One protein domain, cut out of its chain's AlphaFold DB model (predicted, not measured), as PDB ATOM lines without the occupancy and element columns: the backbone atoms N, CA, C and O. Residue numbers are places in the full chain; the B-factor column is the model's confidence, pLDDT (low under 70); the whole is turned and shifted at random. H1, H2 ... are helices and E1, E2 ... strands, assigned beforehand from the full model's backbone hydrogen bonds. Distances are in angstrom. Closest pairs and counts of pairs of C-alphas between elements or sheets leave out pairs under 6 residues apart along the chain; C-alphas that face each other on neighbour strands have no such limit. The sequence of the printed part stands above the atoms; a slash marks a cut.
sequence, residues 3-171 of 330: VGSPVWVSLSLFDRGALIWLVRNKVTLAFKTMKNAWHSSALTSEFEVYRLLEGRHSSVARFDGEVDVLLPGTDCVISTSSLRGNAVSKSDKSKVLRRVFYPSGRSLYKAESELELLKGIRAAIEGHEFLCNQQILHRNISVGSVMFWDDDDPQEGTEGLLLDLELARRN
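What this domain is: This is residues 3 to 171 of the 330 residues of the protein "Pkinase_fungal domain-containing protein" of Ceriporiopsis subvermispora (strain B) (UniProt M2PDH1). With little regular structure, the domain joins a strongly twisted sheet, E1-E2-E4-E3, to a small sheet, E5-E6-E7, with helix H2 packed over one face of the small one; loop residues 69 to 94 lie far from H2. Of 169 printed residues, 65 are in named elements, E1 E2 H1 E3 E4 E5 H2 E6 E7: mixed, both sheets antiparallel. It is compact, radius of gyration of the C-alphas 16.9 A, spanning 53 by 40 by 33 A.

Where its parts are: E1, residues 19 to 24, begins at C-alpha 19 (149.356, 149.398, 160.024). E2 is 31 to 40, 28.0 A; H1 46 to 51; E3 65 to 68; E4 95 to 103, 25.0 A; E5 105 to 107; H2 114 to 133, 28.6 A; E6 146 to 149. E7, 160 to 162, ends at C-alpha 162 (143.061, 143.713, 175.047).

How they stand to each other: N 35 of E2 and O 100 of E4, 2.8 A, are within hydrogen-bond range. H1 only grazes this sheet. H2, 6.3 A over its sheet, comes closest to E7 at C-alphas Gly 120 and Gly 160, 4.2 A.

The domain as a whole: The printed part has no cut. Link E3 to E4 is long. Residues 86 to 93 are among those under pLDDT 70.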
ATOM      1  N   VAL A   3     159.737 142.989 160.685       85.56
ATOM      2  CA  VAL A   3     159.980 141.587 160.344       85.56
ATOM      3  C   VAL A   3     158.870 141.135 159.407       85.56
ATOM      4  O   VAL A   3     157.709 141.120 159.797       85.56
ATOM      5  N   GLY A   4     159.239 140.775 158.177       84.12
ATOM      6  CA  GLY A   4     158.293 140.312 157.163       84.12
ATOM      7  C   GLY A   4     157.249 141.361 156.761       84.12
ATOM      8  O   GLY A   4     157.502 142.569 156.792       84.12
ATOM      9  N   SER A   5     156.084 140.863 156.352       79.19
ATOM     10  CA  SER A   5     154.910 141.654 155.976       79.19
ATOM     11  C   SER A   5     154.149 142.161 157.210       79.19
ATOM     12  O   SER A   5     154.252 141.559 158.282       79.19
ATOM     13  N   PRO A   6     153.366 143.250 157.088       73.88
ATOM     14  CA  PRO A   6     152.533 143.725 158.189       73.88
ATOM     15  C   PRO A   6     151.558 142.633 158.646       73.88
ATOM     16  O   PRO A   6     150.988 141.910 157.830       73.88
ATOM     17  N   VAL A   7     151.366 142.535 159.962       71.50
ATOM     18  CA  VAL A   7     150.422 141.603 160.599       71.50
ATOM     19  C   VAL A   7     148.987 142.013 160.287       71.50
ATOM     20  O   VAL A   7     148.127 141.156 160.102       71.50
ATOM     21  N   TRP A   8     148.742 143.322 160.208       69.31
ATOM     22  CA  TRP A   8     147.450 143.884 159.848       69.31
ATOM     23  C   TRP A   8     147.612 145.166 159.042       69.31
ATOM     24  O   TRP A   8     148.487 145.993 159.319       69.31
ATOM     25  N   VAL A   9     146.724 145.340 158.070       66.69
ATOM     26  CA  VAL A   9     146.634 146.534 157.238       66.69
ATOM     27  C   VAL A   9     145.162 146.922 157.148       66.69
ATOM     28  O   VAL A   9     144.385 146.262 156.464       66.69
ATOM     29  N   SER A  10     144.775 148.007 157.819       62.72
ATOM     30  CA  SER A  10     143.488 148.662 157.580       62.72
ATOM     31  C   SER A  10     143.701 149.751 156.533       62.72
ATOM     32  O   SER A  10     144.285 150.793 156.824       62.72
ATOM     33  N   LEU A  11     143.255 149.497 155.299       56.66
ATOM     34  CA  LEU A  11     143.231 150.479 154.203       56.66
ATOM     35  C   LEU A  11     141.856 151.146 154.074       56.66
ATOM     36  O   LEU A  11     141.432 151.499 152.975       56.66
ATOM     37  N   SER A  12     141.111 151.273 155.172       47.53
ATOM     38  CA  SER A  12     139.793 151.893 155.103       47.53
ATOM     39  C   SER A  12     139.918 153.399 154.870       47.53
ATOM     40  O   SER A  12     140.670 154.096 155.549       47.53
ATOM     41  N   LEU A  13     139.142 153.892 153.902       38.72
ATOM     42  CA  LEU A  13     139.020 155.313 153.569       38.72
ATOM     43  C   LEU A  13     138.333 156.119 154.692       38.72
ATOM     44  O   LEU A  13     138.473 157.339 154.751       38.72
ATOM     45  N   PHE A  14     137.571 155.429 155.551       38.75
ATOM     46  CA  PHE A  14     136.746 155.995 156.625       38.75
ATOM     47  C   PHE A  14     137.279 155.683 158.031       38.75
ATOM     48  O   PHE A  14     136.795 156.250 159.008       38.75
ATOM     49  N   ASP A  15     138.281 154.810 158.131       46.38
ATOM     50  CA  ASP A  15     139.012 154.518 159.365       46.38
ATOM     51  C   ASP A  15     140.392 155.204 159.335       46.38
ATOM     52  O   ASP A  15     140.823 155.757 158.324       46.38
ATOM     53  N   ARG A  16     141.119 155.196 160.452       57.72
ATOM     54  CA  ARG A  16     142.378 155.937 160.639       57.72
ATOM     55  C   ARG A  16     143.577 155.411 159.839       57.72
ATOM     56  O   ARG A  16     144.654 155.990 159.964       57.72
ATOM     57  N   GLY A  17     143.416 154.366 159.027       57.44
ATOM     58  CA  GLY A  17     144.503 153.777 158.245       57.44
ATOM     59  C   GLY A  17     145.603 153.202 159.142       57.44
ATOM     60  O   GLY A  17     146.684 153.781 159.253       57.44
ATOM     61  N   ALA A  18     145.318 152.095 159.835       66.50
ATOM     62  CA  ALA A  18     146.245 151.490 160.791       66.50
ATOM     63  C   ALA A  18     147.098 150.389 160.145       66.50
ATOM     64  O   ALA A  18     146.584 149.475 159.497       66.50
ATOM     65  N   LEU A  19     148.410 150.456 160.375       75.25
ATOM     66  CA  LEU A  19     149.356 149.398 160.024       75.25
ATOM     67  C   LEU A  19     149.915 148.794 161.304       75.25
ATOM     68  O   LEU A  19     150.492 149.522 162.116       75.25
ATOM     69  N   ILE A  20     149.788 147.479 161.447       79.38
ATOM     70  CA  ILE A  20     150.355 146.731 162.565       79.38
ATOM     71  C   ILE A  20     151.471 145.844 162.032       79.38
ATOM     72  O   ILE A  20     151.284 145.078 161.087       79.38
ATOM     73  N   TRP A  21     152.642 145.948 162.643       85.06
ATOM     74  CA  TRP A  21     153.853 145.249 162.241       85.06
ATOM     75  C   TRP A  21     154.392 144.413 163.385       85.06
ATOM     76  O   TRP A  21     154.475 144.890 164.516       85.06
ATOM     77  N   LEU A  22     154.881 143.220 163.063       86.56
ATOM     78  CA  LEU A  22     155.824 142.540 163.932       86.56
ATOM     79  C   LEU A  22     157.178 143.242 163.795       86.56
ATOM     80  O   LEU A  22     157.691 143.452 162.689       86.56
ATOM     81  N   VAL A  23     157.761 143.636 164.920       89.75
ATOM     82  CA  VAL A  23     159.061 144.298 164.960       89.75
ATOM     83  C   VAL A  23     159.997 143.587 165.921       89.75
ATOM     84  O   VAL A  23     159.605 143.130 166.986       89.75
ATOM     85  N   ARG A  24     161.275 143.536 165.559       91.00
ATOM     86  CA  ARG A  24     162.352 143.047 166.416       91.00
ATOM     87  C   ARG A  24     163.185 144.211 166.929       91.00
ATOM     88  O   ARG A  24     163.650 145.046 166.138       91.00
ATOM     89  N   ASN A  25     163.378 144.282 168.241       88.12
ATOM     90  CA  ASN A  25     164.324 145.214 168.840       88.12
ATOM     91  C   ASN A  25     165.749 144.820 168.416       88.12
ATOM     92  O   ASN A  25     166.124 143.656 168.510       88.12
ATOM     93  N   LYS A  26     166.550 145.769 167.919       87.31
ATOM     94  CA  LYS A  26     167.908 145.468 167.427       87.31
ATOM     95  C   LYS A  26     168.891 145.119 168.548       87.31
ATOM     96  O   LYS A  26     169.859 144.420 168.285       87.31
ATOM     97  N   VAL A  27     168.655 145.629 169.755       88.44
ATOM     98  CA  VAL A  27     169.533 145.462 170.917       88.44
ATOM     99  C   VAL A  27     169.093 144.257 171.735       88.44
ATOM    100  O   VAL A  27     169.873 143.337 171.938       88.44
ATOM    101  N   THR A  28     167.832 144.229 172.169       88.75
ATOM    102  CA  THR A  28     167.332 143.151 173.037       88.75
ATOM    103  C   THR A  28     166.935 141.898 172.269       88.75
ATOM    104  O   THR A  28     166.639 140.882 172.884       88.75
ATOM    105  N   LEU A  29     166.863 141.972 170.934       87.38
ATOM    106  CA  LEU A  29     166.393 140.909 170.039       87.38
ATOM    107  C   LEU A  29     164.951 140.434 170.278       87.38
ATOM    108  O   LEU A  29     164.491 139.578 169.521       87.38
ATOM    109  N   ALA A  30     164.243 141.024 171.243       86.75
ATOM    110  CA  ALA A  30     162.858 140.726 171.571       86.75
ATOM    111  C   ALA A  30     161.906 141.163 170.451       86.75
ATOM    112  O   ALA A  30     162.104 142.212 169.817       86.75
ATOM    113  N   PHE A  31     160.863 140.364 170.243       88.00
ATOM    114  CA  PHE A  31     159.759 140.695 169.356       88.00
ATOM    115  C   PHE A  31     158.744 141.586 170.071       88.00
ATOM    116  O   PHE A  31     158.537 141.482 171.276       88.00
ATOM    117  N   LYS A  32     158.153 142.505 169.311       88.81
ATOM    118  CA  LYS A  32     157.076 143.396 169.739       88.81
ATOM    119  C   LYS A  32     156.113 143.620 168.590       88.81
ATOM    120  O   LYS A  32     156.485 143.494 167.422       88.81
ATOM    121  N   THR A  33     154.912 144.049 168.928       87.62
ATOM    122  CA  THR A  33     153.936 144.541 167.962       87.62
ATOM    123  C   THR A  33     154.037 146.061 167.888       87.62
ATOM    124  O   THR A  33     154.089 146.733 168.913       87.62
ATOM    125  N   MET A  34     154.091 146.622 166.682       88.25
ATOM    126  CA  MET A  34     154.123 148.066 166.445       88.25
ATOM    127  C   MET A  34     152.898 148.490 165.640       88.25
ATOM    128  O   MET A  34     152.743 148.058 164.498       88.25
ATOM    129  N   LYS A  35     152.078 149.382 166.193       85.19
ATOM    130  CA  LYS A  35     150.942 150.020 165.514       85.19
ATOM    131  C   LYS A  35     151.338 151.427 165.070       85.19
ATOM    132  O   LYS A  35     151.882 152.201 165.854       85.19
ATOM    133  N   ASN A  36     151.039 151.779 163.824       82.38
ATOM    134  CA  ASN A  36     151.011 153.176 163.399       82.38
ATOM    135  C   ASN A  36     149.661 153.788 163.791       82.38
ATOM    136  O   ASN A  36     148.618 153.252 163.418       82.38
ATOM    137  N   ALA A  37     149.689 154.914 164.498       76.69
ATOM    138  CA  ALA A  37     148.500 155.627 164.946       76.69
ATOM    139  C   ALA A  37     148.569 157.103 164.533       76.69
ATOM    140  O   ALA A  37     149.590 157.767 164.713       76.69
ATOM    141  N   TRP A  38     147.474 157.620 163.975       77.88
ATOM    142  CA  TRP A  38     147.320 159.040 163.659       77.88
ATOM    143  C   TRP A  38     146.555 159.732 164.778       77.88
ATOM    144  O   TRP A  38     145.323 159.693 164.819       77.88
ATOM    145  N   HIS A  39     147.289 160.396 165.662       72.12
ATOM    146  CA  HIS A  39     146.730 161.025 166.849       72.12
ATOM    147  C   HIS A  39     146.499 162.512 166.627       72.12
ATOM    148  O   HIS A  39     147.369 163.195 166.093       72.12
ATOM    149  N   SER A  40     145.355 163.051 167.041       69.38
ATOM    150  CA  SER A  40     145.197 164.510 167.059       69.38
ATOM    151  C   SER A  40     145.993 165.082 168.228       69.38
ATOM    152  O   SER A  40     145.886 164.584 169.345       69.38
ATOM    153  N   SER A  41     146.769 166.142 167.993       62.06
ATOM    154  CA  SER A  41     147.574 166.784 169.043       62.06
ATOM    155  C   SER A  41     146.747 167.320 170.218       62.06
ATOM    156  O   SER A  41     147.313 167.602 171.267       62.06
ATOM    157  N   ALA A  42     145.431 167.469 170.037       55.09
ATOM    158  CA  ALA A  42     144.494 167.946 171.051       55.09
ATOM    159  C   ALA A  42     143.885 166.838 171.934       55.09
ATOM    160  O   ALA A  42     143.230 167.162 172.921       55.09
ATOM    161  N   LEU A  43     144.055 165.553 171.589       59.00
ATOM    162  CA  LEU A  43     143.587 164.445 172.431       59.00
ATOM    163  C   LEU A  43     144.737 164.007 173.349       59.00
ATOM    164  O   LEU A  43     145.905 164.007 172.950       59.00
ATOM    165  N   THR A  44     144.415 163.560 174.553       62.56
ATOM    166  CA  THR A  44     145.378 162.901 175.444       62.56
ATOM    167  C   THR A  44     145.900 161.620 174.770       62.56
ATOM    168  O   THR A  44     145.163 160.958 174.041       62.56
ATOM    169  N   SER A  45     147.197 161.316 174.886       68.12
ATOM    170  CA  SER A  45     147.769 160.160 174.182       68.12
ATOM    171  C   SER A  45     147.314 158.840 174.806       68.12
ATOM    172  O   SER A  45     146.922 158.783 175.969       68.12
ATOM    173  N   GLU A  46     147.370 157.754 174.037       75.12
ATOM    174  CA  GLU A  46     147.078 156.405 174.533       75.12
ATOM    175  C   GLU A  46     147.985 156.036 175.721       75.12
ATOM    176  O   GLU A  46     147.523 155.448 176.699       75.12
ATOM    177  N   PHE A  47     149.250 156.474 175.690       76.19
ATOM    178  CA  PHE A  47     150.189 156.322 176.803       76.19
ATOM    179  C   PHE A  47     149.645 156.870 178.121       76.19
ATOM    180  O   PHE A  47     149.781 156.239 179.170       76.19
ATOM    181  N   GLU A  48     149.034 158.050 178.072       75.69
ATOM    182  CA  GLU A  48     148.473 158.693 179.251       75.69
ATOM    183  C   GLU A  48     147.336 157.857 179.837       75.69
ATOM    184  O   GLU A  48     147.289 157.693 181.051       75.69
ATOM    185  N   VAL A  49     146.490 157.233 179.007       76.25
ATOM    186  CA  VAL A  49     145.448 156.312 179.494       76.25
ATOM    187  C   VAL A  49     146.065 155.113 180.204       76.25
ATOM    188  O   VAL A  49     145.659 154.789 181.319       76.25
ATOM    189  N   TYR A  50     147.086 154.492 179.613       81.81
ATOM    190  CA  TYR A  50     147.785 153.373 180.249       81.81
ATOM    191  C   TYR A  50     148.463 153.763 181.566       81.81
ATOM    192  O   TYR A  50     148.526 152.947 182.482       81.81
ATOM    193  N   ARG A  51     148.949 155.003 181.694       80.75
ATOM    194  CA  ARG A  51     149.550 155.511 182.937       80.75
ATOM    195  C   ARG A  51     148.523 155.745 184.045       80.75
ATOM    196  O   ARG A  51     148.899 155.757 185.214       80.75
ATOM    197  N   LEU A  52     147.255 155.939 183.690       80.25
ATOM    198  CA  LEU A  52     146.167 156.086 184.655       80.25
ATOM    199  C   LEU A  52     145.702 154.751 185.248       80.25
ATOM    200  O   LEU A  52     144.945 154.783 186.214       80.25
ATOM    201  N   LEU A  53     146.125 153.613 184.687       83.62
ATOM    202  CA  LEU A  53     145.750 152.298 185.199       83.62
ATOM    203  C   LEU A  53     146.407 152.030 186.558       83.62
ATOM    204  O   LEU A  53     147.628 152.086 186.716       83.62
ATOM    205  N   GLU A  54     145.576 151.689 187.533       84.19
ATOM    206  CA  GLU A  54     145.958 151.241 188.860       84.19
ATOM    207  C   GLU A  54     146.088 149.711 188.853       84.19
ATOM    208  O   GLU A  54     145.112 148.966 188.782       84.19
ATOM    209  N   GLY A  55     147.328 149.224 188.916       85.81
ATOM    210  CA  GLY A  55     147.628 147.791 188.903       85.81
ATOM    211  C   GLY A  55     147.859 147.222 187.501       85.81
ATOM    212  O   GLY A  55     148.208 147.936 186.561       85.81
ATOM    213  N   ARG A  56     147.766 145.894 187.378       85.06
ATOM    214  CA  ARG A  56     147.970 145.162 186.121       85.06
ATOM    215  C   ARG A  56     146.977 144.015 186.024       85.06
ATOM    216  O   ARG A  56     146.709 143.362 187.025       85.06
ATOM    217  N   HIS A  57     146.525 143.748 184.806       86.25
ATOM    218  CA  HIS A  57     145.712 142.588 184.468       86.25
ATOM    219  C   HIS A  57     146.372 141.845 183.305       86.25
ATOM    220  O   HIS A  57     146.851 142.490 182.373       86.25
ATOM    221  N   SER A  58     146.416 140.514 183.355       84.06
ATOM    222  CA  SER A  58     147.015 139.659 182.310       84.06
ATOM    223  C   SER A  58     146.389 139.890 180.935       84.06
ATOM    224  O   SER A  58     147.079 139.835 179.917       84.06
ATOM    225  N   SER A  59     145.093 140.199 180.935       83.88
ATOM    226  CA  SER A  59     144.286 140.382 179.732       83.88
ATOM    227  C   SER A  59     144.221 141.823 179.219       83.88
ATOM    228  O   SER A  59     143.551 142.083 178.226       83.88
ATOM    229  N   VAL A  60     144.917 142.774 179.856       86.88
ATOM    230  CA  VAL A  60     145.107 144.135 179.324       86.88
ATOM    231  C   VAL A  60     146.567 144.304 178.948       86.88
ATOM    232  O   VAL A  60     147.464 144.145 179.777       86.88
ATOM    233  N   ALA A  61     146.819 144.638 177.687       85.88
ATOM    234  CA  ALA A  61     148.171 144.729 177.179       85.88
ATOM    235  C   ALA A  61     148.998 145.771 177.917       85.88
ATOM    236  O   ALA A  61     148.546 146.873 178.221       85.88
ATOM    237  N   ARG A  62     150.263 145.436 178.159       83.31
ATOM    238  CA  ARG A  62     151.209 146.415 178.671       83.31
ATOM    239  C   ARG A  62     151.569 147.395 177.562       83.31
ATOM    240  O   ARG A  62     151.948 146.998 176.465       83.31
ATOM    241  N   PHE A  63     151.525 148.679 177.882       82.44
ATOM    242  CA  PHE A  63     152.074 149.699 177.007       82.44
ATOM    243  C   PHE A  63     153.598 149.737 177.119       82.44
ATOM    244  O   PHE A  63     154.147 149.966 178.203       82.44
ATOM    245  N   ASP A  64     154.283 149.524 175.999       82.44
ATOM    246  CA  ASP A  64     155.744 149.464 175.961       82.44
ATOM    247  C   ASP A  64     156.401 150.773 175.512       82.44
ATOM    248  O   ASP A  64     157.610 150.941 175.691       82.44
ATOM    249  N   GLY A  65     155.634 151.696 174.928       82.81
ATOM    250  CA  GLY A  65     156.118 153.008 174.509       82.81
ATOM    251  C   GLY A  65     155.366 153.577 173.306       82.81
ATOM    252  O   GLY A  65     154.794 152.836 172.506       82.81
ATOM    253  N   GLU A  66     155.443 154.896 173.141       85.62
ATOM    254  CA  GLU A  66     155.082 155.602 171.908       85.62
ATOM    255  C   GLU A  66     156.223 156.504 171.445       85.62
ATOM    256  O   GLU A  66     156.997 157.012 172.258       85.62
ATOM    257  N   VAL A  67     156.338 156.694 170.130       86.38
ATOM    258  CA  VAL A  67     157.327 157.591 169.520       86.38
ATOM    259  C   VAL A  67     156.704 158.327 168.333       86.38
ATOM    260  O   VAL A  67     156.092 157.700 167.462       86.38
ATOM    261  N   ASP A  68     156.897 159.645 168.274       87.38
ATOM    262  CA  ASP A  68     156.537 160.471 167.118       87.38
ATOM    263  C   ASP A  68     157.406 160.110 165.904       87.38
ATOM    264  O   ASP A  68     158.624 159.945 166.003       87.38
ATOM    265  N   VAL A  69     156.787 159.980 164.731       87.25
ATOM    266  CA  VAL A  69     157.519 159.655 163.503       87.25
ATOM    267  C   VAL A  69     158.033 160.937 162.863       87.25
ATOM    268  O   VAL A  69     157.261 161.854 162.607       87.25
ATOM    269  N   LEU A  70     159.330 160.982 162.560       89.00
ATOM    270  CA  LEU A  70     159.978 162.118 161.903       89.00
ATOM    271  C   LEU A  70     160.026 161.939 160.380       89.00
ATOM    272  O   LEU A  70     160.122 160.817 159.872       89.00
ATOM    273  N   LEU A  71     159.976 163.055 159.651       84.75
ATOM    274  CA  LEU A  71     160.223 163.107 158.215       84.75
ATOM    275  C   LEU A  71     161.684 162.701 157.935       84.75
ATOM    276  O   LEU A  71     162.588 163.192 158.620       84.75
ATOM    277  N   PRO A  72     161.948 161.834 156.937       84.31
ATOM    278  CA  PRO A  72     163.296 161.346 156.656       84.31
ATOM    279  C   PRO A  72     164.310 162.478 156.450       84.31
ATOM    280  O   PRO A  72     164.089 163.370 155.637       84.31
ATOM    281  N   GLY A  73     165.432 162.422 157.173       86.00
ATOM    282  CA  GLY A  73     166.505 163.418 157.075       86.00
ATOM    283  C   GLY A  73     166.210 164.759 157.758       86.00
ATOM    284  O   GLY A  73     166.948 165.713 157.534       86.00
ATOM    285  N   THR A  74     165.156 164.846 158.574       85.50
ATOM    286  CA  THR A  74     164.788 166.065 159.309       85.50
ATOM    287  C   THR A  74     164.358 165.745 160.742       85.50
ATOM    288  O   THR A  74     163.937 164.624 161.024       85.50
ATOM    289  N   ASP A  75     164.349 166.757 161.610       84.50
ATOM    290  CA  ASP A  75     163.762 166.675 162.958       84.50
ATOM    291  C   ASP A  75     162.266 167.053 162.979       84.50
ATOM    292  O   ASP A  75     161.671 167.282 164.032       84.50
ATOM    293  N   CYS A  76     161.633 167.154 161.806       82.25
ATOM    294  CA  CYS A  76     160.235 167.548 161.685       82.25
ATOM    295  C   CYS A  76     159.312 166.337 161.852       82.25
ATOM    296  O   CYS A  76     159.435 165.347 161.131       82.25
ATOM    297  N   VAL A  77     158.345 166.427 162.764       85.88
ATOM    298  CA  VAL A  77     157.341 165.379 162.980       85.88
ATOM    299  C   VAL A  77     156.390 165.273 161.778       85.88
ATOM    300  O   VAL A  77     155.877 166.269 161.250       85.88
ATOM    301  N   ILE A  78     156.113 164.041 161.350       86.56
ATOM    302  CA  ILE A  78     155.102 163.744 160.337       86.56
ATOM    303  C   ILE A  78     153.729 164.048 160.923       86.56
ATOM    304  O   ILE A  78     153.271 163.426 161.882       86.56
ATOM    305  N   SER A  79     153.042 164.995 160.302       85.12
ATOM    306  CA  SER A  79     151.690 165.384 160.651       85.12
ATOM    307  C   SER A  79     150.896 165.724 159.397       85.12
ATOM    308  O   SER A  79     151.458 165.978 158.332       85.12
ATOM    309  N   THR A  80     149.571 165.766 159.501       83.00
ATOM    310  CA  THR A  80     148.718 166.146 158.368       83.00
ATOM    311  C   THR A  80     148.980 167.571 157.887       83.00
ATOM    312  O   THR A  80     148.733 167.858 156.719       83.00
ATOM    313  N   SER A  81     149.483 168.460 158.748       79.31
ATOM    314  CA  SER A  81     149.899 169.809 158.353       79.31
ATOM    315  C   SER A  81     151.245 169.807 157.624       79.31
ATOM    316  O   SER A  81     151.329 170.399 156.546       79.31
ATOM    317  N   SER A  82     152.250 169.079 158.132       79.69
ATOM    318  CA  SER A  82     153.562 168.986 157.471       79.69
ATOM    319  C   SER A  82     153.483 168.273 156.120       79.69
ATOM    320  O   SER A  82     154.107 168.719 155.160       79.69
ATOM    321  N   LEU A  83     152.625 167.255 155.984       81.44
ATOM    322  CA  LEU A  83     152.355 166.598 154.697       81.44
ATOM    323  C   LEU A  83     151.613 167.490 153.688       81.44
ATOM    324  O   LEU A  83     151.703 167.251 152.488       81.44
ATOM    325  N   ARG A  84     150.879 168.513 154.147       81.25
ATOM    326  CA  ARG A  84     150.190 169.484 153.275       81.25
ATOM    327  C   ARG A  84     151.072 170.671 152.880       81.25
ATOM    328  O   ARG A  84     150.591 171.558 152.186       81.25
ATOM    329  N   GLY A  85     152.332 170.708 153.322       71.38
ATOM    330  CA  GLY A  85     153.249 171.817 153.046       71.38
ATOM    331  C   GLY A  85     152.928 173.102 153.817       71.38
ATOM    332  O   GLY A  85     153.478 174.154 153.506       71.38
ATOM    333  N   ASN A  86     152.058 173.032 154.830       66.75
ATOM    334  CA  ASN A  86     151.768 174.180 155.678       66.75
ATOM    335  C   ASN A  86     152.862 174.315 156.744       66.75
ATOM    336  O   ASN A  86     153.151 173.355 157.462       66.75
ATOM    337  N   ALA A  87     153.427 175.518 156.894       58.38
ATOM    338  CA  ALA A  87     154.221 175.859 158.072       58.38
ATOM    339  C   ALA A  87     153.378 175.593 159.328       58.38
ATOM    340  O   ALA A  87     152.167 175.825 159.301       58.38
ATOM    341  N   VAL A  88     154.011 175.068 160.385       55.31
ATOM    342  CA  VAL A  88     153.387 174.583 161.628       55.31
ATOM    343  C   VAL A  88     152.464 175.649 162.226       55.31
ATOM    344  O   VAL A  88     152.847 176.431 163.091       55.31
ATOM    345  N   SER A  89     151.216 175.693 161.770       48.81
ATOM    346  CA  SER A  89     150.150 176.360 162.490       48.81
ATOM    347  C   SER A  89     149.704 175.358 163.538       48.81
ATOM    348  O   SER A  89     149.326 174.229 163.215       48.81
ATOM    349  N   LYS A  90     149.785 175.754 164.810       49.31
ATOM    350  CA  LYS A  90     149.164 175.051 165.937       49.31
ATOM    351  C   LYS A  90     147.637 175.114 165.798       49.31
ATOM    352  O   LYS A  90     146.957 175.682 166.640       49.31
ATOM    353  N   SER A  91     147.085 174.632 164.688       51.62
ATOM    354  CA  SER A  91     145.658 174.368 164.616       51.62
ATOM    355  C   SER A  91     145.429 173.062 165.369       51.62
ATOM    356  O   SER A  91     146.048 172.046 165.038       51.62
ATOM    357  N   ASP A  92     144.531 173.086 166.351       55.25
ATOM    358  CA  ASP A  92     144.164 171.966 167.238       55.25
ATOM    359  C   ASP A  92     143.577 170.732 166.512       55.25
ATOM    360  O   ASP A  92     143.035 169.819 167.130       55.25
ATOM    361  N   LYS A  93     143.663 170.686 165.175       63.09
ATOM    362  CA  LYS A  93     143.131 169.626 164.311       63.09
ATOM    363  C   LYS A  93     144.208 168.853 163.541       63.09
ATOM    364  O   LYS A  93     143.866 167.925 162.804       63.09
ATOM    365  N   SER A  94     145.487 169.223 163.654       74.06
ATOM    366  CA  SER A  94     146.564 168.486 162.980       74.06
ATOM    367  C   SER A  94     146.748 167.110 163.628       74.06
ATOM    368  O   SER A  94     146.893 167.007 164.847       74.06
ATOM    369  N   LYS A  95     146.757 166.046 162.816       79.94
ATOM    370  CA  LYS A  95     147.044 164.688 163.293       79.94
ATOM    371  C   LYS A  95     148.523 164.387 163.108       79.94
ATOM    372  O   LYS A  95     149.043 164.596 162.017       79.94
ATOM    373  N   VAL A  96     149.178 163.907 164.154       82.75
ATOM    374  CA  VAL A  96     150.575 163.473 164.189       82.75
ATOM    375  C   VAL A  96     150.636 161.960 164.017       82.75
ATOM    376  O   VAL A  96     149.830 161.235 164.599       82.75
ATOM    377  N   LEU A  97     151.587 161.483 163.217       84.50
ATOM    378  CA  LEU A  97     151.860 160.060 163.080       84.50
ATOM    379  C   LEU A  97     152.754 159.587 164.230       84.50
ATOM    380  O   LEU A  97     153.881 160.059 164.389       84.50
ATOM    381  N   ARG A  98     152.271 158.598 164.979       85.06
ATOM    382  CA  ARG A  98     152.994 157.921 166.057       85.06
ATOM    383  C   ARG A  98     153.148 156.438 165.785       85.06
ATOM    384  O   ARG A  98     152.346 155.831 165.075       85.06
ATOM    385  N   ARG A  99     154.179 155.859 166.390       87.31
ATOM    386  CA  ARG A  99     154.363 154.413 166.521       87.31
ATOM    387  C   ARG A  99     154.149 154.026 167.969       87.31
ATOM    388  O   ARG A  99     154.888 154.497 168.828       87.31
ATOM    389  N   VAL A 100     153.170 153.168 168.203       86.50
ATOM    390  CA  VAL A 100     152.854 152.600 169.512       86.50
ATOM    391  C   VAL A 100     153.347 151.163 169.551       86.50
ATOM    392  O   VAL A 100     153.215 150.436 168.564       86.50
ATOM    393  N   PHE A 101     153.947 150.762 170.669       88.00
ATOM    394  CA  PHE A 101     154.509 149.432 170.857       88.00
ATOM    395  C   PHE A 101     153.749 148.656 171.935       88.00
ATOM    396  O   PHE A 101     153.516 149.161 173.033       88.00
ATOM    397  N   TYR A 102     153.447 147.401 171.617       87.00
ATOM    398  CA  TYR A 102     152.803 146.424 172.490       87.00
ATOM    399  C   TYR A 102     153.623 145.126 172.518       87.00
ATOM    400  O   TYR A 102     154.474 144.917 171.638       87.00
ATOM    401  N   PRO A 103     153.347 144.224 173.475       85.94
ATOM    402  CA  PRO A 103     153.828 142.852 173.432       85.94
ATOM    403  C   PRO A 103     153.570 142.181 172.075       85.94
ATOM    404  O   PRO A 103     152.634 142.532 171.343       85.94
ATOM    405  N   SER A 104     154.436 141.234 171.708       85.31
ATOM    406  CA  SER A 104     154.159 140.350 170.578       85.31
ATOM    407  C   SER A 104     152.933 139.498 170.889       85.31
ATOM    408  O   SER A 104     152.722 139.079 172.024       85.31
ATOM    409  N   GLY A 105     152.115 139.289 169.867       83.75
ATOM    410  CA  GLY A 105     150.893 138.516 169.970       83.75
ATOM    411  C   GLY A 105     150.437 138.054 168.598       83.75
ATOM    412  O   GLY A 105     150.859 138.585 167.560       83.75
ATOM    413  N   ARG A 106     149.548 137.065 168.594       84.56
ATOM    414  CA  ARG A 106     148.922 136.547 167.379       84.56
ATOM    415  C   ARG A 106     147.509 137.107 167.254       84.56
ATOM    416  O   ARG A 106     146.749 137.136 168.205       84.56
ATOM    417  N   SER A 107     147.140 137.578 166.067       77.81
ATOM    418  CA  SER A 107     145.789 138.104 165.832       77.81
ATOM    419  C   SER A 107     144.713 137.030 166.039       77.81
ATOM    420  O   SER A 107     144.914 135.893 165.609       77.81
ATOM    421  N   LEU A 108     143.547 137.418 166.573       75.38
ATOM    422  CA  LEU A 108     142.372 136.541 166.675       75.38
ATOM    423  C   LEU A 108     141.960 135.900 165.336       75.38
ATOM    424  O   LEU A 108     141.458 134.783 165.324       75.38
ATOM    425  N   TYR A 109     142.221 136.547 164.192       72.12
ATOM    426  CA  TYR A 109     141.940 135.966 162.869       72.12
ATOM    427  C   TYR A 109     142.739 134.694 162.572       72.12
ATOM    428  O   TYR A 109     142.359 133.916 161.701       72.12
ATOM    429  N   LYS A 110     143.859 134.498 163.271       77.62
ATOM    430  CA  LYS A 110     144.720 133.324 163.140       77.62
ATOM    431  C   LYS A 110     144.393 132.251 164.177       77.62
ATOM    432  O   LYS A 110     145.247 131.401 164.407       77.62
ATOM    433  N   ALA A 111     143.228 132.321 164.823       76.00
ATOM    434  CA  ALA A 111     142.779 131.272 165.725       76.00
ATOM    435  C   ALA A 111     142.771 129.918 164.998       76.00
ATOM    436  O   ALA A 111     142.237 129.804 163.893       76.00
ATOM    437  N   GLU A 112     143.373 128.913 165.618       79.12
ATOM    438  CA  GLU A 112     143.506 127.553 165.092       79.12
ATOM    439  C   GLU A 112     142.309 126.678 165.478       79.12
ATOM    440  O   GLU A 112     142.041 125.658 164.844       79.12
ATOM    441  N   SER A 113     141.556 127.095 166.498       72.62
ATOM    442  CA  SER A 113     140.320 126.449 166.930       72.62
ATOM    443  C   SER A 113     139.312 127.457 167.479       72.62
ATOM    444  O   SER A 113     139.648 128.581 167.857       72.62
ATOM    445  N   GLU A 114     138.053 127.040 167.564       67.62
ATOM    446  CA  GLU A 114     136.988 127.833 168.190       67.62
ATOM    447  C   GLU A 114     137.223 128.026 169.680       67.62
ATOM    448  O   GLU A 114     136.971 129.107 170.200       67.62
ATOM    449  N   LEU A 115     137.731 126.993 170.358       72.69
ATOM    450  CA  LEU A 115     138.080 127.073 171.771       72.69
ATOM    451  C   LEU A 115     139.138 128.153 172.002       72.69
ATOM    452  O   LEU A 115     139.002 128.963 172.913       72.69
ATOM    453  N   GLU A 116     140.161 128.195 171.148       76.31
ATOM    454  CA  GLU A 116     141.180 129.237 171.202       76.31
ATOM    455  C   GLU A 116     140.561 130.625 170.989       76.31
ATOM    456  O   GLU A 116     140.768 131.522 171.802       76.31
ATOM    457  N   LEU A 117     139.719 130.794 169.965       73.75
ATOM    458  CA  LEU A 117     139.016 132.055 169.724       73.75
ATOM    459  C   LEU A 117     138.162 132.497 170.922       73.75
ATOM    460  O   LEU A 117     138.228 133.661 171.321       73.75
ATOM    461  N   LEU A 118     137.403 131.580 171.522       74.88
ATOM    462  CA  LEU A 118     136.588 131.855 172.706       74.88
ATOM    463  C   LEU A 118     137.443 132.262 173.911       74.88
ATOM    464  O   LEU A 118     137.083 133.214 174.600       74.88
ATOM    465  N   LYS A 119     138.594 131.616 174.128       76.62
ATOM    466  CA  LYS A 119     139.551 131.994 175.181       76.62
ATOM    467  C   LYS A 119     140.076 133.419 174.990       76.62
ATOM    468  O   LYS A 119     140.080 134.204 175.934       76.62
ATOM    469  N   GLY A 120     140.432 133.794 173.759       77.12
ATOM    470  CA  GLY A 120     140.867 135.160 173.446       77.12
ATOM    471  C   GLY A 120     139.776 136.208 173.687       77.12
ATOM    472  O   GLY A 120     140.042 137.272 174.244       77.12
ATOM    473  N   ILE A 121     138.531 135.894 173.317       73.94
ATOM    474  CA  ILE A 121     137.369 136.763 173.559       73.94
ATOM    475  C   ILE A 121     137.096 136.908 175.056       73.94
ATOM    476  O   ILE A 121     136.897 138.021 175.537       73.94
ATOM    477  N   ARG A 122     137.103 135.797 175.796       75.31
ATOM    478  CA  ARG A 122     136.921 135.792 177.248       75.31
ATOM    479  C   ARG A 122     137.955 136.694 177.921       75.31
ATOM    480  O   ARG A 122     137.577 137.574 178.687       75.31
ATOM    481  N   ALA A 123     139.229 136.545 177.570       77.69
ATOM    482  CA  ALA A 123     140.289 137.394 178.096       77.69
ATOM    483  C   ALA A 123     140.042 138.885 177.784       77.69
ATOM    484  O   ALA A 123     140.234 139.739 178.645       77.69
ATOM    485  N   ALA A 124     139.542 139.227 176.590       77.12
ATOM    486  CA  ALA A 124     139.175 140.608 176.270       77.12
ATOM    487  C   ALA A 124     138.044 141.153 177.161       77.12
ATOM    488  O   ALA A 124     138.086 142.319 177.552       77.12
ATOM    489  N   ILE A 125     137.058 140.319 177.503       75.00
ATOM    490  CA  ILE A 125     135.964 140.680 178.416       75.00
ATOM    491  C   ILE A 125     136.507 140.928 179.828       75.00
ATOM    492  O   ILE A 125     136.190 141.955 180.421       75.00
ATOM    493  N   GLU A 126     137.373 140.054 180.336       77.00
ATOM    494  CA  GLU A 126     138.002 140.216 181.657       77.00
ATOM    495  C   GLU A 126     138.903 141.457 181.711       77.00
ATOM    496  O   GLU A 126     138.886 142.229 182.671       77.00
ATOM    497  N   GLY A 127     139.657 141.713 180.639       81.19
ATOM    498  CA  GLY A 127     140.443 142.933 180.506       81.19
ATOM    499  C   GLY A 127     139.567 144.187 180.488       81.19
ATOM    500  O   GLY A 127     139.906 145.189 181.115       81.19
ATOM    501  N   HIS A 128     138.415 144.132 179.819       79.19
ATOM    502  CA  HIS A 128     137.444 145.220 179.830       79.19
ATOM    503  C   HIS A 128     136.836 145.439 181.221       79.19
ATOM    504  O   HIS A 128     136.769 146.577 181.678       79.19
ATOM    505  N   GLU A 129     136.458 144.371 181.924       75.38
ATOM    506  CA  GLU A 129     135.953 144.439 183.298       75.38
ATOM    507  C   GLU A 129     136.959 145.123 184.235       75.38
ATOM    508  O   GLU A 129     136.599 146.040 184.978       75.38
ATOM    509  N   PHE A 130     138.242 144.763 184.137       81.88
ATOM    510  CA  PHE A 130     139.319 145.420 184.878       81.88
ATOM    511  C   PHE A 130     139.385 146.935 184.621       81.88
ATOM    512  O   PHE A 130     139.583 147.710 185.564       81.88
ATOM    513  N   LEU A 131     139.209 147.376 183.371       78.94
ATOM    514  CA  LEU A 131     139.169 148.802 183.021       78.94
ATOM    515  C   LEU A 131     137.928 149.485 183.610       78.94
ATOM    516  O   LEU A 131     138.028 150.564 184.199       78.94
ATOM    517  N   CYS A 132     136.764 148.845 183.509       74.56
ATOM    518  CA  CYS A 132     135.512 149.396 184.013       74.56
ATOM    519  C   CYS A 132     135.502 149.550 185.535       74.56
ATOM    520  O   CYS A 132     135.024 150.570 186.036       74.56
ATOM    521  N   ASN A 133     136.117 148.619 186.271       76.62
ATOM    522  CA  ASN A 133     136.313 148.738 187.720       76.62
ATOM    523  C   ASN A 133     137.125 149.989 188.104       76.62
ATOM    524  O   ASN A 133     136.944 150.548 189.184       76.62
ATOM    525  N   GLN A 134     137.951 150.493 187.185       77.94
ATOM    526  CA  GLN A 134     138.724 151.730 187.327       77.94
ATOM    527  C   GLN A 134     138.054 152.947 186.678       77.94
ATOM    528  O   GLN A 134     138.679 153.999 186.520       77.94
ATOM    529  N   GLN A 135     136.772 152.831 186.322       73.81
ATOM    530  CA  GLN A 135     135.989 153.891 185.688       73.81
ATOM    531  C   GLN A 135     136.520 154.283 184.301       73.81
ATOM    532  O   GLN A 135     136.401 155.445 183.895       73.81
ATOM    533  N   ILE A 136     137.119 153.323 183.587       75.25
ATOM    534  CA  ILE A 136     137.639 153.474 182.227       75.25
ATOM    535  C   ILE A 136     136.811 152.602 181.281       75.25
ATOM    536  O   ILE A 136     136.778 151.383 181.408       75.25
ATOM    537  N   LEU A 137     136.166 153.229 180.303       76.06
ATOM    538  CA  LEU A 137     135.438 152.542 179.238       76.06
ATOM    539  C   LEU A 137     136.304 152.481 177.978       76.06
ATOM    540  O   LEU A 137     136.767 153.525 177.526       76.06
ATOM    541  N   HIS A 138     136.498 151.295 177.390       75.56
ATOM    542  CA  HIS A 138     137.414 151.074 176.257       75.56
ATOM    543  C   HIS A 138     136.944 151.711 174.938       75.56
ATOM    544  O   HIS A 138     137.734 152.322 174.219       75.56
ATOM    545  N   ARG A 139     135.652 151.567 174.607       71.00
ATOM    546  CA  ARG A 139     134.965 152.137 173.421       71.00
ATOM    547  C   ARG A 139     135.448 151.692 172.032       71.00
ATOM    548  O   ARG A 139     134.820 152.033 171.041       71.00
ATOM    549  N   ASN A 140     136.548 150.947 171.938       70.38
ATOM    550  CA  ASN A 140     137.062 150.411 170.668       70.38
ATOM    551  C   ASN A 140     137.359 148.905 170.706       70.38
ATOM    552  O   ASN A 140     138.408 148.463 170.241       70.38
ATOM    553  N   ILE A 141     136.492 148.112 171.336       71.06
ATOM    554  CA  ILE A 141     136.682 146.657 171.337       71.06
ATOM    555  C   ILE A 141     136.406 146.149 169.920       71.06
ATOM    556  O   ILE A 141     135.426 146.526 169.302       71.06
ATOM    557  N   SER A 142     137.273 145.329 169.350       68.44
ATOM    558  CA  SER A 142     137.060 144.692 168.051       68.44
ATOM    559  C   SER A 142     137.995 143.497 167.923       68.44
ATOM    560  O   SER A 142     138.921 143.332 168.714       68.44
ATOM    561  N   VAL A 143     137.826 142.687 166.878       64.25
ATOM    562  CA  VAL A 143     138.777 141.601 166.574       64.25
ATOM    563  C   VAL A 143     140.210 142.133 166.398       64.25
ATOM    564  O   VAL A 143     141.171 141.436 166.703       64.25
ATOM    565  N   GLY A 144     140.363 143.378 165.930       68.69
ATOM    566  CA  GLY A 144     141.664 144.030 165.770       68.69
ATOM    567  C   GLY A 144     142.254 144.600 167.064       68.69
ATOM    568  O   GLY A 144     143.453 144.861 167.106       68.69
ATOM    569  N   SER A 145     141.441 144.780 168.107       74.75
ATOM    570  CA  SER A 145     141.887 145.266 169.418       74.75
ATOM    571  C   SER A 145     142.193 144.127 170.394       74.75
ATOM    572  O   SER A 145     142.494 144.390 171.555       74.75
ATOM    573  N   VAL A 146     142.097 142.869 169.954       79.19
ATOM    574  CA  VAL A 146     142.378 141.684 170.771       79.19
ATOM    575  C   VAL A 146     143.423 140.818 170.069       79.19
ATOM    576  O   VAL A 146     143.333 140.547 168.870       79.19
ATOM    577  N   MET A 147     144.430 140.374 170.815       83.62
ATOM    578  CA  MET A 147     145.449 139.429 170.347       83.62
ATOM    579  C   MET A 147     145.566 138.254 171.312       83.62
ATOM    580  O   MET A 147     145.324 138.417 172.498       83.62
ATOM    581  N   PHE A 148     145.977 137.093 170.822       84.56
ATOM    582  CA  PHE A 148     146.485 136.018 171.660       84.56
ATOM    583  C   PHE A 148     147.870 136.359 172.187       84.56
ATOM    584  O   PHE A 148     148.672 136.981 171.475       84.56
ATOM    585  N   TRP A 149     148.159 135.912 173.404       83.88
ATOM    586  CA  TRP A 149     149.530 135.857 173.888       83.88
ATOM    587  C   TRP A 149     150.364 134.929 173.001       83.88
ATOM    588  O   TRP A 149     149.910 133.869 172.582       83.88
ATOM    589  N   ASP A 150     151.584 135.363 172.700       73.69
ATOM    590  CA  ASP A 150     152.591 134.574 171.980       73.69
ATOM    591  C   ASP A 150     153.380 133.719 172.989       73.69
ATOM    592  O   ASP A 150     154.602 133.820 173.088       73.69
ATOM    593  N   ASP A 151     152.647 132.987 173.832       69.75
ATOM    594  CA  ASP A 151     153.168 131.995 174.774       69.75
ATOM    595  C   ASP A 151     152.598 130.632 174.366       69.75
ATOM    596  O   ASP A 151     151.426 130.547 173.993       69.75
ATOM    597  N   ASP A 152     153.424 129.587 174.389       57.94
ATOM    598  CA  ASP A 152     153.034 128.243 173.940       57.94
ATOM    599  C   ASP A 152     152.122 127.541 174.970       57.94
ATOM    600  O   ASP A 152     151.408 126.602 174.618       57.94
ATOM    601  N   ASP A 153     152.123 128.000 176.230       60.09
ATOM    602  CA  ASP A 153     151.273 127.483 177.314       60.09
ATOM    603  C   ASP A 153     150.815 128.612 178.263       60.09
ATOM    604  O   ASP A 153     151.269 128.710 179.410       60.09
ATOM    605  N   PRO A 154     149.950 129.531 177.791       66.38
ATOM    606  CA  PRO A 154     149.419 130.589 178.636       66.38
ATOM    607  C   PRO A 154     148.588 129.977 179.769       66.38
ATOM    608  O   PRO A 154     147.810 129.044 179.557       66.38
ATOM    609  N   GLN A 155     148.705 130.538 180.975       64.62
ATOM    610  CA  GLN A 155     147.818 130.165 182.074       64.62
ATOM    611  C   GLN A 155     146.354 130.360 181.657       64.62
ATOM    612  O   GLN A 155     146.013 131.276 180.908       64.62
ATOM    613  N   GLU A 156     145.470 129.495 182.149       64.06
ATOM    614  CA  GLU A 156     144.043 129.588 181.846       64.06
ATOM    615  C   GLU A 156     143.485 130.960 182.272       64.06
ATOM    616  O   GLU A 156     143.628 131.370 183.424       64.06
ATOM    617  N   GLY A 157     142.861 131.685 181.339       60.84
ATOM    618  CA  GLY A 157     142.413 133.072 181.519       60.84
ATOM    619  C   GLY A 157     143.434 134.141 181.101       60.84
ATOM    620  O   GLY A 157     143.132 135.332 181.141       60.84
ATOM    621  N   THR A 158     144.642 133.760 180.676       67.69
ATOM    622  CA  THR A 158     145.665 134.689 180.166       67.69
ATOM    623  C   THR A 158     145.935 134.499 178.683       67.69
ATOM    624  O   THR A 158     146.993 134.884 178.205       67.69
ATOM    625  N   GLU A 159     145.026 133.884 177.934       76.88
ATOM    626  CA  GLU A 159     145.280 133.541 176.534       76.88
ATOM    627  C   GLU A 159     145.133 134.739 175.590       76.88
ATOM    628  O   GLU A 159     145.650 134.703 174.476       76.88
ATOM    629  N   GLY A 160     144.462 135.814 176.021       81.44
ATOM    630  CA  GLY A 160     144.220 137.007 175.211       81.44
ATOM    631  C   GLY A 160     144.672 138.318 175.855       81.44
ATOM    632  O   GLY A 160     144.834 138.426 177.065       81.44
ATOM    633  N   LEU A 161     144.856 139.327 175.009       86.62
ATOM    634  CA  LEU A 161     145.339 140.666 175.313       86.62
ATOM    635  C   LEU A 161     144.441 141.707 174.655       86.62
ATOM    636  O   LEU A 161     144.394 141.797 173.428       86.62
ATOM    637  N   LEU A 162     143.792 142.529 175.476       85.81
ATOM    638  CA  LEU A 162     143.061 143.713 175.047       85.81
ATOM    639  C   LEU A 162     144.024 144.892 174.849       85.81
ATOM    640  O   LEU A 162     144.846 145.208 175.713       85.81
ATOM    641  N   LEU A 163     143.912 145.541 173.699       84.94
ATOM    642  CA  LEU A 163     144.780 146.607 173.202       84.94
ATOM    643  C   LEU A 163     143.936 147.820 172.836       84.94
ATOM    644  O   LEU A 163     142.739 147.685 172.630       84.94
ATOM    645  N   ASP A 164     144.601 148.939 172.554       79.44
ATOM    646  CA  ASP A 164     144.012 150.087 171.864       79.44
ATOM    647  C   ASP A 164     143.081 150.950 172.726       79.44
ATOM    648  O   ASP A 164     141.916 151.202 172.405       79.44
ATOM    649  N   LEU A 165     143.648 151.481 173.811       79.88
ATOM    650  CA  LEU A 165     142.965 152.400 174.726       79.88
ATOM    651  C   LEU A 165     142.866 153.838 174.188       79.88
ATOM    652  O   LEU A 165     142.516 154.754 174.929       79.88
ATOM    653  N   GLU A 166     143.145 154.071 172.904       74.81
ATOM    654  CA  GLU A 166     143.191 155.416 172.317       74.81
ATOM    655  C   GLU A 166     141.836 156.149 172.332       74.81
ATOM    656  O   GLU A 166     141.785 157.379 172.276       74.81
ATOM    657  N   LEU A 167     140.727 155.400 172.372       71.56
ATOM    658  CA  LEU A 167     139.364 155.940 172.469       71.56
ATOM    659  C   LEU A 167     138.774 155.846 173.872       71.56
ATOM    660  O   LEU A 167     137.623 156.263 174.072       71.56
ATOM    661  N   ALA A 168     139.550 155.321 174.819       75.19
ATOM    662  CA  ALA A 168     139.055 155.056 176.145       75.19
ATOM    663  C   ALA A 168     138.666 156.357 176.852       75.19
ATOM    664  O   ALA A 168     139.276 157.414 176.671       75.19
ATOM    665  N   ARG A 169     137.616 156.285 177.666       72.12
ATOM    666  CA  ARG A 169     137.135 157.420 178.452       72.12
ATOM    667  C   ARG A 169     137.169 157.080 179.923       72.12
ATOM    668  O   ARG A 169     136.596 156.081 180.342       72.12
ATOM    669  N   ARG A 170     137.803 157.959 180.694       65.00
ATOM    670  CA  ARG A 170     137.738 157.960 182.149       65.00
ATOM    671  C   ARG A 170     136.688 158.974 182.566       65.00
ATOM    672  O   ARG A 170     136.860 160.136 182.229       65.00
ATOM    673  N   ASN A 171     135.622 158.518 183.214       60.94
ATOM    674  CA  ASN A 171     134.634 159.310 183.961       60.94
ATOM    675  C   ASN A 171     133.506 158.358 184.326       60.94
ATOM    676  O   ASN A 171     132.684 158.074 183.472       60.94
TER     677      ASN A 171